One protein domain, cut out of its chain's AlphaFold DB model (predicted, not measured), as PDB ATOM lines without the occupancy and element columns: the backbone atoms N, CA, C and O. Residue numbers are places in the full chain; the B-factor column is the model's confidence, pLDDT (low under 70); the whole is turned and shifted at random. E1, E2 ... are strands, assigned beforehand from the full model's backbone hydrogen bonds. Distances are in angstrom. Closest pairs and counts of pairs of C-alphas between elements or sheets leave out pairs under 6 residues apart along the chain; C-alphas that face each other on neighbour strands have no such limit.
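AT A GLANCE: This is residues 5 to 127 of the 601 residues of the protein "Uncharacterized protein DUF1963" of Solirubrobacter pauli (UniProt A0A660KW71). With little regular structure, this is a strongly twisted six-strand sheet folded back on itself, E1 E2 E5 facing E3 E6 with E4 as hinge, and a small separate hairpin, E7 and E8, among loops. Residues 52 to 59 stick out. The printed part has 123 residues, 42 in strands E1 to E8, with no named helix; it is all strand and compact, radius of gyration of the C-alphas 15.5 A, spanning 45 by 36 by 31 A. The sheet, E1 E2 E5 E4 E3 E6, is antiparallel.

IN THESE COORDINATES: Find E4, residues 34 to 40, 19.0 A long; E3 is 24 to 28, E5 65 to 70, E6 79 to 83. E2, 11 to 17, spans 20.2 A. E1, 5 to 8, begins at C-alpha 5 (-104.577, -16.454, -2.413); E7 is 117 to 120; E8, 123 to 126, ends at C-alpha 126 (-95.943, -7.371, -21.384).

HOW THE PARTS SIT: E3, E4 and E5 form a meander, consecutive antiparallel neighbours; adding E2 or E6 gives a Greek key, first and fourth strands antiparallel neighbours. Within hydrogen-bond range look at N 35 and O 27, 2.8 A, between E4 and E3, and N 38 and O 67, 2.9 A, between E4 and E5.

THE WHOLE: The printed part has no cut. Links E4 to E5 and E6 to E7 are long. Residues 44 to 62 and 73 to 74 have pLDDT under 70.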
ATOM      1  N   ALA A   5    -103.338 -15.693  -2.404       79.94
ATOM      2  CA  ALA A   5    -104.577 -16.454  -2.413       79.94
ATOM      3  C   ALA A   5    -104.659 -17.214  -1.095       79.94
ATOM      4  O   ALA A   5    -103.769 -18.011  -0.800       79.94
ATOM      5  N   ARG A   6    -105.720 -16.988  -0.322       81.25
ATOM      6  CA  ARG A   6    -105.983 -17.732   0.915       81.25
ATOM      7  C   ARG A   6    -107.431 -18.179   0.973       81.25
ATOM      8  O   ARG A   6    -108.315 -17.528   0.414       81.25
ATOM      9  N   ARG A   7    -107.682 -19.280   1.671       77.25
ATOM     10  CA  ARG A   7    -109.041 -19.730   1.951       77.25
ATOM     11  C   ARG A   7    -109.476 -19.156   3.297       77.25
ATOM     12  O   ARG A   7    -108.889 -19.479   4.319       77.25
ATOM     13  N   VAL A   8    -110.499 -18.308   3.299       77.12
ATOM     14  CA  VAL A   8    -111.102 -17.757   4.521       77.12
ATOM     15  C   VAL A   8    -112.493 -18.361   4.649       77.12
ATOM     16  O   VAL A   8    -113.372 -18.107   3.823       77.12
ATOM     17  N   ALA A   9    -112.678 -19.211   5.661       82.06
ATOM     18  CA  ALA A   9    -113.848 -20.079   5.785       82.06
ATOM     19  C   ALA A   9    -114.062 -20.941   4.517       82.06
ATOM     20  O   ALA A   9    -113.193 -21.722   4.126       82.06
ATOM     21  N   GLU A  10    -115.214 -20.824   3.856       78.88
ATOM     22  CA  GLU A  10    -115.543 -21.595   2.650       78.88
ATOM     23  C   GLU A  10    -115.199 -20.866   1.342       78.88
ATOM     24  O   GLU A  10    -115.474 -21.394   0.269       78.88
ATOM     25  N   ARG A  11    -114.561 -19.689   1.413       82.81
ATOM     26  CA  ARG A  11    -114.313 -18.811   0.263       82.81
ATOM     27  C   ARG A  11    -112.833 -18.605  -0.007       82.81
ATOM     28  O   ARG A  11    -112.012 -18.576   0.907       82.81
ATOM     29  N   TRP A  12    -112.500 -18.416  -1.274       82.38
ATOM     30  CA  TRP A  12    -111.185 -17.978  -1.718       82.38
ATOM     31  C   TRP A  12    -111.120 -16.463  -1.720       82.38
ATOM     32  O   TRP A  12    -111.975 -15.815  -2.317       82.38
ATOM     33  N   VAL A  13    -110.097 -15.911  -1.076       86.12
ATOM     34  CA  VAL A  13    -109.775 -14.487  -1.103       86.12
ATOM     35  C   VAL A  13    -108.465 -14.318  -1.854       86.12
ATOM     36  O   VAL A  13    -107.420 -14.813  -1.425       86.12
ATOM     37  N   LEU A  14    -108.541 -13.629  -2.986       87.31
ATOM     38  CA  LEU A  14    -107.405 -13.183  -3.779       87.31
ATOM     39  C   LEU A  14    -107.152 -11.717  -3.476       87.31
ATOM     40  O   LEU A  14    -108.105 -10.945  -3.451       87.31
ATOM     41  N   SER A  15    -105.901 -11.317  -3.277       88.50
ATOM     42  CA  SER A  15    -105.597  -9.907  -3.048       88.50
ATOM     43  C   SER A  15    -104.213  -9.497  -3.517       88.50
ATOM     44  O   SER A  15    -103.297 -10.317  -3.609       88.50
ATOM     45  N   GLY A  16    -104.046  -8.201  -3.766       88.62
ATOM     46  CA  GLY A  16    -102.726  -7.591  -3.792       88.62
ATOM     47  C   GLY A  16    -102.716  -6.128  -4.240       88.62
ATOM     48  O   GLY A  16    -103.764  -5.478  -4.282       88.62
ATOM     49  N   PRO A  17    -101.529  -5.582  -4.533       89.50
ATOM     50  CA  PRO A  17    -101.336  -4.146  -4.702       89.50
ATOM     51  C   PRO A  17    -101.887  -3.605  -6.028       89.50
ATOM     52  O   PRO A  17    -101.647  -4.145  -7.104       89.50
ATOM     53  N   VAL A  18    -102.577  -2.472  -5.979       89.81
ATOM     54  CA  VAL A  18    -103.097  -1.780  -7.163       89.81
ATOM     55  C   VAL A  18    -102.053  -0.769  -7.662       89.81
ATOM     56  O   VAL A  18    -101.579   0.048  -6.868       89.81
ATOM     57  N   PRO A  19    -101.691  -0.773  -8.961       90.12
ATOM     58  CA  PRO A  19    -100.758   0.203  -9.519       90.12
ATOM     59  C   PRO A  19    -101.232   1.654  -9.318       90.12
ATOM     60  O   PRO A  19    -102.435   1.921  -9.408       90.12
ATOM     61  N   PRO A  20    -100.316   2.625  -9.125       90.00
ATOM     62  CA  PRO A  20    -100.681   4.038  -9.077       90.00
ATOM     63  C   PRO A  20    -101.492   4.468 -10.308       90.00
ATOM     64  O   PRO A  20    -101.122   4.172 -11.441       90.00
ATOM     65  N   GLY A  21    -102.598   5.177 -10.075       92.00
ATOM     66  CA  GLY A  21    -103.521   5.632 -11.124       92.00
ATOM     67  C   GLY A  21    -104.637   4.645 -11.477       92.00
ATOM     68  O   GLY A  21    -105.610   5.052 -12.103       92.00
ATOM     69  N   ALA A  22    -104.560   3.383 -11.043       94.31
ATOM     70  CA  ALA A  22    -105.669   2.453 -11.212       94.31
ATOM     71  C   ALA A  22    -106.784   2.704 -10.180       94.31
ATOM     72  O   ALA A  22    -106.553   2.995  -8.997       94.31
ATOM     73  N   GLU A  23    -108.020   2.592 -10.652       95.38
ATOM     74  CA  GLU A  23    -109.241   2.753  -9.852       95.38
ATOM     75  C   GLU A  23    -110.097   1.490  -9.842       95.38
ATOM     76  O   GLU A  23    -110.905   1.309  -8.935       95.38
ATOM     77  N   ARG A  24    -109.881   0.592 -10.807       95.25
ATOM     78  CA  ARG A  24    -110.579  -0.685 -10.923       95.25
ATOM     79  C   ARG A  24    -109.587  -1.810 -11.187       95.25
ATOM     80  O   ARG A  24    -108.633  -1.648 -11.951       95.25
ATOM     81  N   ALA A  25    -109.854  -2.959 -10.578       94.81
ATOM     82  CA  ALA A  25    -109.164  -4.212 -10.835       94.81
ATOM     83  C   ALA A  25    -110.182  -5.250 -11.330       94.81
ATOM     84  O   ALA A  25    -111.257  -5.400 -10.754       94.81
ATOM     85  N   VAL A  26    -109.845  -5.946 -12.413       94.44
ATOM     86  CA  VAL A  26    -110.642  -7.034 -12.987       94.44
ATOM     87  C   VAL A  26    -109.781  -8.284 -13.004       94.44
ATOM     88  O   VAL A  26    -108.736  -8.301 -13.654       94.44
ATOM     89  N   VAL A  27    -110.208  -9.329 -12.305       92.50
ATOM     90  CA  VAL A  27    -109.532 -10.628 -12.307       92.50
ATOM     91  C   VAL A  27    -110.158 -11.496 -13.390       92.50
ATOM     92  O   VAL A  27    -111.374 -11.644 -13.448       92.50
ATOM     93  N   ILE A  28    -109.336 -12.075 -14.251       91.62
ATOM     94  CA  ILE A  28    -109.756 -12.992 -15.304       91.62
ATOM     95  C   ILE A  28    -109.408 -14.405 -14.836       91.62
ATOM     96  O   ILE A  28    -108.240 -14.696 -14.558       91.62
ATOM     97  N   ASP A  29    -110.422 -15.257 -14.709       89.94
ATOM     98  CA  ASP A  29    -110.258 -16.640 -14.258       89.94
ATOM     99  C   ASP A  29    -109.692 -17.559 -15.355       89.94
ATOM    100  O   ASP A  29    -109.529 -17.173 -16.521       89.94
ATOM    101  N   ASP A  30    -109.417 -18.816 -14.999       86.31
ATOM    102  CA  ASP A  30    -108.900 -19.804 -15.948       86.31
ATOM    103  C   ASP A  30    -109.910 -20.192 -17.038       86.31
ATOM    104  O   ASP A  30    -109.528 -20.871 -17.986       86.31
ATOM    105  N   ARG A  31    -111.183 -19.786 -16.951       87.00
ATOM    106  CA  ARG A  31    -112.191 -19.945 -18.018       87.00
ATOM    107  C   ARG A  31    -112.228 -18.723 -18.942       87.00
ATOM    108  O   ARG A  31    -112.788 -18.797 -20.035       87.00
ATOM    109  N   GLY A  32    -111.570 -17.630 -18.560       88.88
ATOM    110  CA  GLY A  32    -111.595 -16.352 -19.261       88.88
ATOM    111  C   GLY A  32    -112.752 -15.445 -18.841       88.88
ATOM    112  O   GLY A  32    -112.987 -14.447 -19.519       88.88
ATOM    113  N   HIS A  33    -113.485 -15.775 -17.774       91.31
ATOM    114  CA  HIS A  33    -114.504 -14.885 -17.231       91.31
ATOM    115  C   HIS A  33    -113.857 -13.774 -16.416       91.31
ATOM    116  O   HIS A  33    -112.874 -13.987 -15.710       91.31
ATOM    117  N   GLU A  34    -114.440 -12.587 -16.522       93.56
ATOM    118  CA  GLU A  34    -113.984 -11.393 -15.830       93.56
ATOM    119  C   GLU A  34    -114.781 -11.197 -14.538       93.56
ATOM    120  O   GLU A  34    -116.011 -11.248 -14.548       93.56
ATOM    121  N   HIS A  35    -114.068 -10.945 -13.445       92.31
ATOM    122  CA  HIS A  35    -114.610 -10.727 -12.109       92.31
ATOM    123  C   HIS A  35    -114.144  -9.365 -11.601       92.31
ATOM    124  O   HIS A  35    -112.945  -9.082 -11.583       92.31
ATOM    125  N   ASP A  36    -115.084  -8.514 -11.197       93.69
ATOM    126  CA  ASP A  36    -114.756  -7.223 -10.594       93.69
ATOM    127  C   ASP A  36    -114.214  -7.424  -9.177       93.69
ATOM    128  O   ASP A  36    -114.876  -8.023  -8.328       93.69
ATOM    129  N   ALA A  37    -113.004  -6.922  -8.930       92.62
ATOM    130  CA  ALA A  37    -112.395  -6.905  -7.610       92.62
ATOM    131  C   ALA A  37    -112.674  -5.573  -6.903       92.62
ATOM    132  O   ALA A  37    -112.655  -4.500  -7.513       92.62
ATOM    133  N   GLU A  38    -112.894  -5.642  -5.595       92.31
ATOM    134  CA  GLU A  38    -113.058  -4.463  -4.750       92.31
ATOM    135  C   GLU A  38    -111.698  -3.816  -4.494       92.31
ATOM    136  O   GLU A  38    -110.743  -4.516  -4.167       92.31
ATOM    137  N   VAL A  39    -111.602  -2.491  -4.642       90.44
ATOM    138  CA  VAL A  39    -110.366  -1.723  -4.426       90.44
ATOM    139  C   VAL A  39    -110.474  -0.900  -3.142       90.44
ATOM    140  O   VAL A  39    -111.363  -0.063  -2.999       90.44
ATOM    141  N   PHE A  40    -109.523  -1.099  -2.241       88.69
ATOM    142  CA  PHE A  40    -109.410  -0.488  -0.925       88.69
ATOM    143  C   PHE A  40    -108.273   0.539  -0.892       88.69
ATOM    144  O   PHE A  40    -107.280   0.391  -1.614       88.69
ATOM    145  N   PRO A  41    -108.397   1.595  -0.069       85.12
ATOM    146  CA  PRO A  41    -107.394   2.652   0.020       85.12
ATOM    147  C   PRO A  41    -106.097   2.209   0.712       85.12
ATOM    148  O   PRO A  41    -105.056   2.799   0.437       85.12
ATOM    149  N   ASP A  42    -106.151   1.188   1.570       80.00
ATOM    150  CA  ASP A  42    -105.010   0.660   2.320       80.00
ATOM    151  C   ASP A  42    -105.147  -0.853   2.594       80.00
ATOM    152  O   ASP A  42    -106.207  -1.446   2.387       80.00
ATOM    153  N   ALA A  43    -104.050  -1.481   3.036       70.38
ATOM    154  CA  ALA A  43    -103.998  -2.911   3.356       70.38
ATOM    155  C   ALA A  43    -104.771  -3.268   4.639       70.38
ATOM    156  O   ALA A  43    -105.355  -4.349   4.726       70.38
ATOM    157  N   ALA A  44    -104.776  -2.365   5.628       68.94
ATOM    158  CA  ALA A  44    -105.403  -2.588   6.932       68.94
ATOM    159  C   ALA A  44    -106.917  -2.810   6.801       68.94
ATOM    160  O   ALA A  44    -107.494  -3.644   7.498       68.94
ATOM    161  N   SER A  45    -107.544  -2.140   5.832       67.62
ATOM    162  CA  SER A  45    -108.962  -2.289   5.494       67.62
ATOM    163  C   SER A  45    -109.355  -3.700   5.033       67.62
ATOM    164  O   SER A  45    -110.543  -4.009   4.993       67.62
ATOM    165  N   VAL A  46    -108.393  -4.565   4.686       58.31
ATOM    166  CA  VAL A  46    -108.647  -5.909   4.138       58.31
ATOM    167  C   VAL A  46    -108.628  -7.004   5.224       58.31
ATOM    168  O   VAL A  46    -108.893  -8.171   4.930       58.31
ATOM    169  N   GLY A  47    -108.338  -6.670   6.491       56.72
ATOM    170  CA  GLY A  47    -108.267  -7.669   7.572       56.72
ATOM    171  C   GLY A  47    -107.217  -8.755   7.292       56.72
ATOM    172  O   GLY A  47    -107.448  -9.954   7.482       56.72
ATOM    173  N   ILE A  48    -106.088  -8.356   6.707       56.25
ATOM    174  CA  ILE A  48    -104.942  -9.233   6.471       56.25
ATOM    175  C   ILE A  48    -103.961  -8.990   7.620       56.25
ATOM    176  O   ILE A  48    -103.151  -8.074   7.545       56.25
ATOM    177  N   ASP A  49    -104.033  -9.820   8.664       44.06
ATOM    178  CA  ASP A  49    -103.157  -9.714   9.846       44.06
ATOM    179  C   ASP A  49    -101.673  -9.997   9.532       44.06
ATOM    180  O   ASP A  49    -100.789  -9.622  10.296       44.06
ATOM    181  N   HIS A  50    -101.376 -10.598   8.371       45.59
ATOM    182  CA  HIS A  50    -100.012 -10.890   7.925       45.59
ATOM    183  C   HIS A  50     -99.838 -10.623   6.425       45.59
ATOM    184  O   HIS A  50    -100.182 -11.452   5.581       45.59
ATOM    185  N   VAL A  51     -99.272  -9.466   6.075       44.19
ATOM    186  CA  VAL A  51     -98.640  -9.260   4.764       44.19
ATOM    187  C   VAL A  51     -97.155  -9.542   4.951       44.19
ATOM    188  O   VAL A  51     -96.446  -8.743   5.559       44.19
ATOM    189  N   ILE A  52     -96.679 -10.679   4.441       40.19
ATOM    190  CA  ILE A  52     -95.241 -10.942   4.348       40.19
ATOM    191  C   ILE A  52     -94.705 -10.026   3.244       40.19
ATOM    192  O   ILE A  52     -94.836 -10.314   2.055       40.19
ATOM    193  N   VAL A  53     -94.164  -8.872   3.634       39.22
ATOM    194  CA  VAL A  53     -93.373  -8.023   2.742       39.22
ATOM    195  C   VAL A  53     -92.022  -8.710   2.597       39.22
ATOM    196  O   VAL A  53     -91.169  -8.586   3.472       39.22
ATOM    197  N   LEU A  54     -91.849  -9.491   1.530       34.53
ATOM    198  CA  LEU A  54     -90.538 -10.038   1.201       34.53
ATOM    199  C   LEU A  54     -89.589  -8.882   0.853       34.53
ATOM    200  O   LEU A  54     -89.950  -7.946   0.137       34.53
ATOM    201  N   ASP A  55     -88.409  -8.967   1.454       34.62
ATOM    202  CA  ASP A  55     -87.335  -7.985   1.548       34.62
ATOM    203  C   ASP A  55     -87.138  -7.119   0.288       34.62
ATOM    204  O   ASP A  55     -86.902  -7.623  -0.811       34.62
ATOM    205  N   GLY A  56     -87.231  -5.790   0.437       39.56
ATOM    206  CA  GLY A  56     -87.039  -4.877  -0.694       39.56
ATOM    207  C   GLY A  56     -87.679  -3.490  -0.604       39.56
ATOM    208  O   GLY A  56     -88.181  -3.006  -1.612       39.56
ATOM    209  N   GLY A  57     -87.685  -2.832   0.560       35.72
ATOM    210  CA  GLY A  57     -87.727  -1.359   0.672       35.72
ATOM    211  C   GLY A  57     -88.867  -0.570  -0.003       35.72
ATOM    212  O   GLY A  57     -88.753   0.649  -0.125       35.72
ATOM    213  N   LEU A  58     -89.959  -1.198  -0.444       46.31
ATOM    214  CA  LEU A  58     -91.138  -0.481  -0.931       46.31
ATOM    215  C   LEU A  58     -91.959  -0.024   0.275       46.31
ATOM    216  O   LEU A  58     -92.690  -0.811   0.871       46.31
ATOM    217  N   THR A  59     -91.856   1.256   0.639       45.84
ATOM    218  CA  THR A  59     -92.799   1.851   1.590       45.84
ATOM    219  C   THR A  59     -94.196   1.796   0.971       45.84
ATOM    220  O   THR A  59     -94.445   2.388  -0.080       45.84
ATOM    221  N   THR A  60     -95.102   1.058   1.606       53.34
ATOM    222  CA  THR A  60     -96.487   0.828   1.166       53.34
ATOM    223  C   THR A  60     -97.399   2.041   1.357       53.34
ATOM    224  O   THR A  60     -98.573   1.983   0.986       53.34
ATOM    225  N   GLU A  61     -96.886   3.152   1.897       55.62
ATOM    226  CA  GLU A  61     -97.646   4.393   2.034       55.62
ATOM    227  C   GLU A  61     -98.200   4.844   0.672       55.62
ATOM    228  O   GLU A  61     -97.464   5.137  -0.272       55.62
ATOM    229  N   GLY A  62     -99.532   4.872   0.571       68.38
ATOM    230  CA  GLY A  62    -100.267   5.330  -0.610       68.38
ATOM    231  C   GLY A  62    -100.637   4.253  -1.636       68.38
ATOM    232  O   GLY A  62    -101.239   4.594  -2.657       68.38
ATOM    233  N   TRP A  63    -100.324   2.974  -1.402       78.62
ATOM    234  CA  TRP A  63    -100.772   1.895  -2.288       78.62
ATOM    235  C   TRP A  63    -102.197   1.457  -1.952       78.62
ATOM    236  O   TRP A  63    -102.489   1.043  -0.830       78.62
ATOM    237  N   LYS A  64    -103.068   1.485  -2.965       87.94
ATOM    238  CA  LYS A  64    -104.377   0.830  -2.914       87.94
ATOM    239  C   LYS A  64    -104.204  -0.690  -3.001       87.94
ATOM    240  O   LYS A  64    -103.222  -1.179  -3.562       87.94
ATOM    241  N   TRP A  65    -105.185  -1.435  -2.510       88.69
ATOM    242  CA  TRP A  65    -105.220  -2.900  -2.550       88.69
ATOM    243  C   TRP A  65    -106.493  -3.372  -3.225       88.69
ATOM    244  O   TRP A  65    -107.524  -2.733  -3.070       88.69
ATOM    245  N   TRP A  66    -106.453  -4.463  -3.979       89.62
ATOM    246  CA  TRP A  66    -107.665  -5.083  -4.506       89.62
ATOM    247  C   TRP A  66    -107.924  -6.418  -3.823       89.62
ATOM    248  O   TRP A  66    -106.983  -7.082  -3.382       89.62
ATOM    249  N   THR A  67    -109.191  -6.818  -3.757       90.38
ATOM    250  CA  THR A  67    -109.606  -8.129  -3.258       90.38
ATOM    251  C   THR A  67    -110.692  -8.711  -4.145       90.38
ATOM    252  O   THR A  67    -111.589  -7.998  -4.597       90.38
ATOM    253  N   LEU A  68    -110.623 -10.013  -4.383       89.56
ATOM    254  CA  LEU A  68    -111.707 -10.777  -4.976       89.56
ATOM    255  C   LEU A  68    -112.042 -11.944  -4.059       89.56
ATOM    256  O   LEU A  68    -111.167 -12.740  -3.719       89.56
ATOM    257  N   THR A  69    -113.319 -12.060  -3.707       87.25
ATOM    258  CA  THR A  69    -113.841 -13.212  -2.975       87.25
ATOM    259  C   THR A  69    -114.605 -14.121  -3.934       87.25
ATOM    260  O   THR A  69    -115.507 -13.659  -4.628       87.25
ATOM    261  N   SER A  70    -114.261 -15.407  -3.969       83.88
ATOM    262  CA  SER A  70    -114.890 -16.413  -4.832       83.88
ATOM    263  C   SER A  70    -115.273 -17.656  -4.036       83.88
ATOM    264  O   SER A  70    -114.503 -18.124  -3.198       83.88
ATOM    265  N   ASP A  71    -116.444 -18.221  -4.321       82.75
ATOM    266  CA  ASP A  71    -116.865 -19.510  -3.758       82.75
ATOM    267  C   ASP A  71    -116.137 -20.695  -4.438       82.75
ATOM    268  O   ASP A  71    -116.044 -21.782  -3.870       82.75
ATOM    269  N   GLU A  72    -115.568 -20.495  -5.634       75.50
ATOM    270  CA  GLU A  72    -114.866 -21.536  -6.394       75.50
ATOM    271  C   GLU A  72    -113.344 -21.276  -6.493       75.50
ATOM    272  O   GLU A  72    -112.925 -20.130  -6.705       75.50
ATOM    273  N   PRO A  73    -112.501 -22.332  -6.441       67.94
ATOM    274  CA  PRO A  73    -111.068 -22.273  -6.745       67.94
ATOM    275  C   PRO A  73    -110.819 -22.189  -8.265       67.94
ATOM    276  O   PRO A  73    -110.176 -23.059  -8.846       67.94
ATOM    277  N   VAL A  74    -111.355 -21.176  -8.952       67.38
ATOM    278  CA  VAL A  74    -111.253 -21.064 -10.431       67.38
ATOM    279  C   VAL A  74    -109.948 -20.428 -10.916       67.38
ATOM    280  O   VAL A  74    -109.788 -20.132 -12.101       67.38
ATOM    281  N   PHE A  75    -109.022 -20.166 -10.001       73.56
ATOM    282  CA  PHE A  75    -107.805 -19.428 -10.292       73.56
ATOM    283  C   PHE A  75    -106.633 -20.339  -9.985       73.56
ATOM    284  O   PHE A  75    -106.351 -20.592  -8.824       73.56
ATOM    285  N   SER A  76    -105.956 -20.840 -11.011       72.75
ATOM    286  CA  SER A  76    -104.603 -21.386 -10.881       72.75
ATOM    287  C   SER A  76    -103.550 -20.364 -11.315       72.75
ATOM    288  O   SER A  76    -102.430 -20.386 -10.819       72.75
ATOM    289  N   GLU A  77    -103.918 -19.404 -12.171       79.50
ATOM    290  CA  GLU A  77    -103.152 -18.181 -12.434       79.50
ATOM    291  C   GLU A  77    -104.129 -17.006 -12.624       79.50
ATOM    292  O   GLU A  77    -104.607 -16.787 -13.738       79.50
ATOM    293  N   PRO A  78    -104.479 -16.256 -11.564       77.06
ATOM    294  CA  PRO A  78    -105.353 -15.101 -11.707       77.06
ATOM    295  C   PRO A  78    -104.658 -14.024 -12.540       77.06
ATOM    296  O   PRO A  78    -103.608 -13.491 -12.180       77.06
ATOM    297  N   LEU A  79    -105.271 -13.685 -13.667       89.69
ATOM    298  CA  LEU A  79    -104.809 -12.614 -14.534       89.69
ATOM    299  C   LEU A  79    -105.501 -11.326 -14.101       89.69
ATOM    300  O   LEU A  79    -106.720 -11.233 -14.190       89.69
ATOM    301  N   VAL A  80    -104.756 -10.321 -13.655       91.56
ATOM    302  CA  VAL A  80    -105.365  -9.070 -13.181       91.56
ATOM    303  C   VAL A  80    -105.182  -7.969 -14.215       91.56
ATOM    304  O   VAL A  80    -104.067  -7.681 -14.655       91.56
ATOM    305  N   ARG A  81    -106.292  -7.345 -14.606       94.50
ATOM    306  CA  ARG A  81    -106.334  -6.165 -15.467       94.50
ATOM    307  C   ARG A  81    -106.693  -4.941 -14.635       94.50
ATOM    308  O   ARG A  81    -107.743  -4.914 -14.001       94.50
ATOM    309  N   PHE A  82    -105.854  -3.915 -14.694       94.75
ATOM    310  CA  PHE A  82    -106.087  -2.647 -14.009       94.75
ATOM    311  C   PHE A  82    -106.540  -1.574 -14.991       94.75
ATOM    312  O   PHE A  82    -105.961  -1.441 -16.072       94.75
ATOM    313  N   THR A  83    -107.554  -0.803 -14.612       96.44
ATOM    314  CA  THR A  83    -107.999   0.363 -15.381       96.44
ATOM    315  C   THR A  83    -108.147   1.592 -14.495       96.44
ATOM    316  O   THR A  83    -108.406   1.476 -13.292       96.44
ATOM    317  N   ASP A  84    -107.981   2.772 -15.080       96.25
ATOM    318  CA  ASP A  84    -108.269   4.048 -14.425       96.25
ATOM    319  C   ASP A  84    -109.779   4.364 -14.439       96.25
ATOM    320  O   ASP A  84    -110.599   3.554 -14.888       96.25
ATOM    321  N   GLY A  85    -110.151   5.548 -13.944       92.81
ATOM    322  CA  GLY A  85    -111.541   6.016 -13.919       92.81
ATOM    323  C   GLY A  85    -112.162   6.270 -15.297       92.81
ATOM    324  O   GLY A  85    -113.387   6.322 -15.415       92.81
ATOM    325  N   ALA A  86    -111.349   6.401 -16.352       95.19
ATOM    326  CA  ALA A  86    -111.814   6.487 -17.737       95.19
ATOM    327  C   ALA A  86    -111.996   5.099 -18.382       95.19
ATOM    328  O   ALA A  86    -112.583   4.991 -19.460       95.19
ATOM    329  N   GLY A  87    -111.540   4.036 -17.711       94.19
ATOM    330  CA  GLY A  87    -111.514   2.675 -18.239       94.19
ATOM    331  C   GLY A  87    -110.279   2.379 -19.089       94.19
ATOM    332  O   GLY A  87    -110.209   1.304 -19.691       94.19
ATOM    333  N   ASP A  88    -109.305   3.289 -19.135       95.44
ATOM    334  CA  ASP A  88    -108.047   3.073 -19.835       95.44
ATOM    335  C   ASP A  88    -107.151   2.128 -19.031       95.44
ATOM    336  O   ASP A  88    -107.129   2.124 -17.801       95.44
ATOM    337  N   LEU A  89    -106.415   1.278 -19.746       95.56
ATOM    338  CA  LEU A  89    -105.534   0.281 -19.147       95.56
ATOM    339  C   LEU A  89    -104.370   0.957 -18.410       95.56
ATOM    340  O   LEU A  89    -103.577   1.672 -19.024       95.56
ATOM    341  N   VAL A  90    -104.203   0.626 -17.132       94.56
ATOM    342  CA  VAL A  90    -103.066   1.059 -16.312       94.56
ATOM    343  C   VAL A  90    -102.051  -0.075 -16.241       94.56
ATOM    344  O   VAL A  90    -102.363  -1.183 -15.807       94.56
ATOM    345  N   ALA A  91    -100.827   0.190 -16.693       90.75
ATOM    346  CA  ALA A  91     -99.760  -0.799 -16.655       90.75
ATOM    347  C   ALA A  91     -99.258  -1.009 -15.221       90.75
ATOM    348  O   ALA A  91     -98.972  -0.046 -14.506       90.75
ATOM    349  N   GLY A  92     -99.081  -2.267 -14.818       85.56
ATOM    350  CA  GLY A  92     -98.318  -2.575 -13.614       85.56
ATOM    351  C   GLY A  92     -96.845  -2.172 -13.785       85.56
ATOM    352  O   GLY A  92     -96.300  -2.353 -14.879       85.56
ATOM    353  N   PRO A  93     -96.168  -1.634 -12.750       83.31
ATOM    354  CA  PRO A  93     -94.729  -1.414 -12.784       83.31
ATOM    355  C   PRO A  93     -93.978  -2.702 -13.119       83.31
ATOM    356  O   PRO A  93     -94.091  -3.713 -12.431       83.31
ATOM    357  N   LEU A  94     -93.166  -2.614 -14.167       82.06
ATOM    358  CA  LEU A  94     -92.271  -3.661 -14.644       82.06
ATOM    359  C   LEU A  94     -90.832  -3.470 -14.118       82.06
ATOM    360  O   LEU A  94     -89.879  -3.935 -14.724       82.06
ATOM    361  N   GLY A  95     -90.657  -2.750 -13.006       77.94
ATOM    362  CA  GLY A  95     -89.345  -2.287 -12.541       77.94
ATOM    363  C   GLY A  95     -88.858  -1.025 -13.270       77.94
ATOM    364  O   GLY A  95     -89.501  -0.522 -14.189       77.94
ATOM    365  N   SER A  96     -87.734  -0.463 -12.818       72.44
ATOM    366  CA  SER A  96     -87.186   0.816 -13.309       72.44
ATOM    367  C   SER A  96     -86.316   0.695 -14.568       72.44
ATOM    368  O   SER A  96     -85.908   1.711 -15.135       72.44
ATOM    369  N   ARG A  97     -86.011  -0.526 -15.015       75.94
ATOM    370  CA  ARG A  97     -85.136  -0.780 -16.166       75.94
ATOM    371  C   ARG A  97     -85.925  -0.764 -17.476       75.94
ATOM    372  O   ARG A  97     -87.066  -1.212 -17.550       75.94
ATOM    373  N   ILE A  98     -85.295  -0.256 -18.534       77.94
ATOM    374  CA  ILE A  98     -85.834  -0.330 -19.895       77.94
ATOM    375  C   ILE A  98     -85.717  -1.786 -20.355       77.94
ATOM    376  O   ILE A  98     -84.608  -2.275 -20.546       77.94
ATOM    377  N   GLY A  99     -86.847  -2.472 -20.524       88.31
ATOM    378  CA  GLY A  99     -86.854  -3.855 -21.000       88.31
ATOM    379  C   GLY A  99     -86.411  -3.990 -22.463       88.31
ATOM    380  O   GLY A  99     -86.723  -3.132 -23.298       88.31
ATOM    381  N   THR A 100     -85.714  -5.082 -22.782       95.50
ATOM    382  CA  THR A 100     -85.281  -5.409 -24.153       95.50
ATOM    383  C   THR A 100     -86.436  -6.073 -24.909       95.50
ATOM    384  O   THR A 100     -86.975  -7.049 -24.395       95.50
ATOM    385  N   PRO A 101     -86.863  -5.585 -26.090       97.06
ATOM    386  CA  PRO A 101     -87.936  -6.220 -26.860       97.06
ATOM    387  C   PRO A 101     -87.643  -7.686 -27.199       97.06
ATOM    388  O   PRO A 101     -86.523  -8.017 -27.580       97.06
ATOM    389  N   ILE A 102     -88.666  -8.536 -27.105       97.12
ATOM    390  CA  ILE A 102     -88.619  -9.943 -27.524       97.12
ATOM    391  C   ILE A 102     -89.447 -10.060 -28.807       97.12
ATOM    392  O   ILE A 102     -90.673 -10.159 -28.761       97.12
ATOM    393  N   GLU A 103     -88.786  -9.942 -29.959       96.94
ATOM    394  CA  GLU A 103     -89.450  -9.819 -31.270       96.94
ATOM    395  C   GLU A 103     -89.990 -11.149 -31.813       96.94
ATOM    396  O   GLU A 103     -90.894 -11.163 -32.648       96.94
ATOM    397  N   ASP A 104     -89.455 -12.266 -31.331       96.75
ATOM    398  CA  ASP A 104     -89.804 -13.628 -31.729       96.75
ATOM    399  C   ASP A 104     -90.904 -14.265 -30.856       96.75
ATOM    400  O   ASP A 104     -91.388 -15.355 -31.166       96.75
ATOM    401  N   ALA A 105     -91.375 -13.561 -29.819       96.50
ATOM    402  CA  ALA A 105     -92.566 -13.922 -29.050       96.50
ATOM    403  C   ALA A 105     -93.836 -13.443 -29.774       96.50
ATOM    404  O   ALA A 105     -94.144 -12.249 -29.810       96.50
ATOM    405  N   THR A 106     -94.602 -14.375 -30.342       96.81
ATOM    406  CA  THR A 106     -95.756 -14.064 -31.215       96.81
ATOM    407  C   THR A 106     -97.108 -14.160 -30.509       96.81
ATOM    408  O   THR A 106     -98.138 -13.738 -31.038       96.81
ATOM    409  N   GLU A 107     -97.126 -14.720 -29.305       96.50
ATOM    410  CA  GLU A 107     -98.319 -14.962 -28.516       96.50
ATOM    411  C   GLU A 107     -98.867 -13.642 -27.954       96.50
ATOM    412  O   GLU A 107     -98.131 -12.789 -27.460       96.50
ATOM    413  N   ALA A 108    -100.185 -13.452 -28.003       97.12
ATOM    414  CA  ALA A 108    -100.813 -12.259 -27.444       97.12
ATOM    415  C   ALA A 108    -100.840 -12.304 -25.907       97.12
ATOM    416  O   ALA A 108    -101.155 -13.332 -25.296       97.12
ATOM    417  N   CYS A 109    -100.575 -11.161 -25.270       96.12
ATOM    418  CA  CYS A 109    -100.750 -10.998 -23.832       96.12
ATOM    419  C   CYS A 109    -102.207 -11.308 -23.430       96.12
ATOM    420  O   CYS A 109    -103.123 -10.702 -23.990       96.12
ATOM    421  N   PRO A 110    -102.452 -12.181 -22.436       93.81
ATOM    422  CA  PRO A 110    -103.813 -12.540 -22.025       93.81
ATOM    423  C   PRO A 110    -104.622 -11.385 -21.443       93.81
ATOM    424  O   PRO A 110    -105.844 -11.415 -21.505       93.81
ATOM    425  N   VAL A 111    -103.944 -10.404 -20.844       94.19
ATOM    426  CA  VAL A 111    -104.589  -9.309 -20.114       94.19
ATOM    427  C   VAL A 111    -105.046  -8.209 -21.071       94.19
ATOM    428  O   VAL A 111    -106.147  -7.683 -20.935       94.19
ATOM    429  N   CYS A 112    -104.208  -7.849 -22.051       95.44
ATOM    430  CA  CYS A 112    -104.449  -6.688 -22.920       95.44
ATOM    431  C   CYS A 112    -104.428  -6.982 -24.429       95.44
ATOM    432  O   CYS A 112    -104.591  -6.061 -25.230       95.44
ATOM    433  N   GLY A 113    -104.168  -8.228 -24.834       96.00
ATOM    434  CA  GLY A 113    -104.112  -8.658 -26.235       96.00
ATOM    435  C   GLY A 113    -102.891  -8.181 -27.029       96.00
ATOM    436  O   GLY A 113    -102.779  -8.502 -28.208       96.00
ATOM    437  N   ALA A 114    -101.970  -7.417 -26.433       96.62
ATOM    438  CA  ALA A 114    -100.787  -6.921 -27.138       96.62
ATOM    439  C   ALA A 114     -99.731  -8.017 -27.353       96.62
ATOM    440  O   ALA A 114     -99.452  -8.796 -26.442       96.62
ATOM    441  N   VAL A 115     -99.085  -8.007 -28.521       97.50
ATOM    442  CA  VAL A 115     -97.861  -8.773 -28.821       97.50
ATOM    443  C   VAL A 115     -96.676  -7.819 -28.654       97.50
ATOM    444  O   VAL A 115     -96.153  -7.261 -29.613       97.50
ATOM    445  N   ALA A 116     -96.371  -7.490 -27.400       96.38
ATOM    446  CA  ALA A 116     -95.371  -6.486 -27.041       96.38
ATOM    447  C   ALA A 116     -94.627  -6.939 -25.782       96.38
ATOM    448  O   ALA A 116     -94.840  -6.396 -24.696       96.38
ATOM    449  N   TRP A 117     -93.816  -7.982 -25.923       97.31
ATOM    450  CA  TRP A 117     -93.057  -8.581 -24.829       97.31
ATOM    451  C   TRP A 117     -91.687  -7.929 -24.688       97.31
ATOM    452  O   TRP A 117     -91.065  -7.529 -25.675       97.31
ATOM    453  N   VAL A 118     -91.236  -7.791 -23.447       96.75
ATOM    454  CA  VAL A 118     -89.917  -7.267 -23.102       96.75
ATOM    455  C   VAL A 118     -89.269  -8.149 -22.038       96.75
ATOM    456  O   VAL A 118     -89.941  -8.571 -21.099       96.75
ATOM    457  N   ALA A 119     -87.974  -8.410 -22.178       94.50
ATOM    458  CA  ALA A 119     -87.145  -9.036 -21.158       94.50
ATOM    459  C   ALA A 119     -86.686  -7.979 -20.146       94.50
ATOM    460  O   ALA A 119     -86.230  -6.898 -20.537       94.50
ATOM    461  N   ILE A 120     -86.822  -8.284 -18.860       90.75
ATOM    462  CA  ILE A 120     -86.490  -7.414 -17.734       90.75
ATOM    463  C   ILE A 120     -85.780  -8.265 -16.694       90.75
ATOM    464  O   ILE A 120     -86.409  -9.068 -16.007       90.75
ATOM    465  N   ASP A 121     -84.467  -8.077 -16.598       87.94
ATOM    466  CA  ASP A 121     -83.588  -8.917 -15.788       87.94
ATOM    467  C   ASP A 121     -83.779 -10.400 -16.147       87.94
ATOM    468  O   ASP A 121     -83.485 -10.783 -17.279       87.94
ATOM    469  N   TYR A 122     -84.307 -11.208 -15.228       84.75
ATOM    470  CA  TYR A 122     -84.546 -12.644 -15.415       84.75
ATOM    471  C   TYR A 122     -86.009 -12.978 -15.758       84.75
ATOM    472  O   TYR A 122     -86.404 -14.141 -15.739       84.75
ATOM    473  N   HIS A 123     -86.838 -11.971 -16.052       89.62
ATOM    474  CA  HIS A 123     -88.272 -12.139 -16.285       89.62
ATOM    475  C   HIS A 123     -88.718 -11.580 -17.637       89.62
ATOM    476  O   HIS A 123     -88.078 -10.709 -18.229       89.62
ATOM    477  N   VAL A 124     -89.884 -12.030 -18.102       93.69
ATOM    478  CA  VAL A 124     -90.554 -11.483 -19.287       93.69
ATOM    479  C   VAL A 124     -91.819 -10.747 -18.875       93.69
ATOM    480  O   VAL A 124     -92.636 -11.275 -18.134       93.69
ATOM    481  N   GLY A 125     -92.022  -9.532 -19.380       94.31
ATOM    482  CA  GLY A 125     -93.207  -8.725 -19.106       94.31
ATOM    483  C   GLY A 125     -93.893  -8.236 -20.378       94.31
ATOM    484  O   GLY A 125     -93.258  -7.963 -21.396       94.31
ATOM    485  N   CYS A 126     -95.212  -8.071 -20.338       95.94
ATOM    486  CA  CYS A 126     -95.943  -7.371 -21.384       95.94
ATOM    487  C   CYS A 126     -95.743  -5.862 -21.223       95.94
ATOM    488  O   CYS A 126     -96.293  -5.255 -20.303       95.94
ATOM    489  N   LYS A 127     -95.063  -5.229 -22.179       95.44
ATOM    490  CA  LYS A 127     -94.755  -3.789 -22.194       95.44
ATOM    491  C   LYS A 127     -95.983  -2.885 -22.034       95.44
ATOM    492  O   LYS A 127     -95.847  -1.753 -21.588       95.44
TER     493      LYS A 127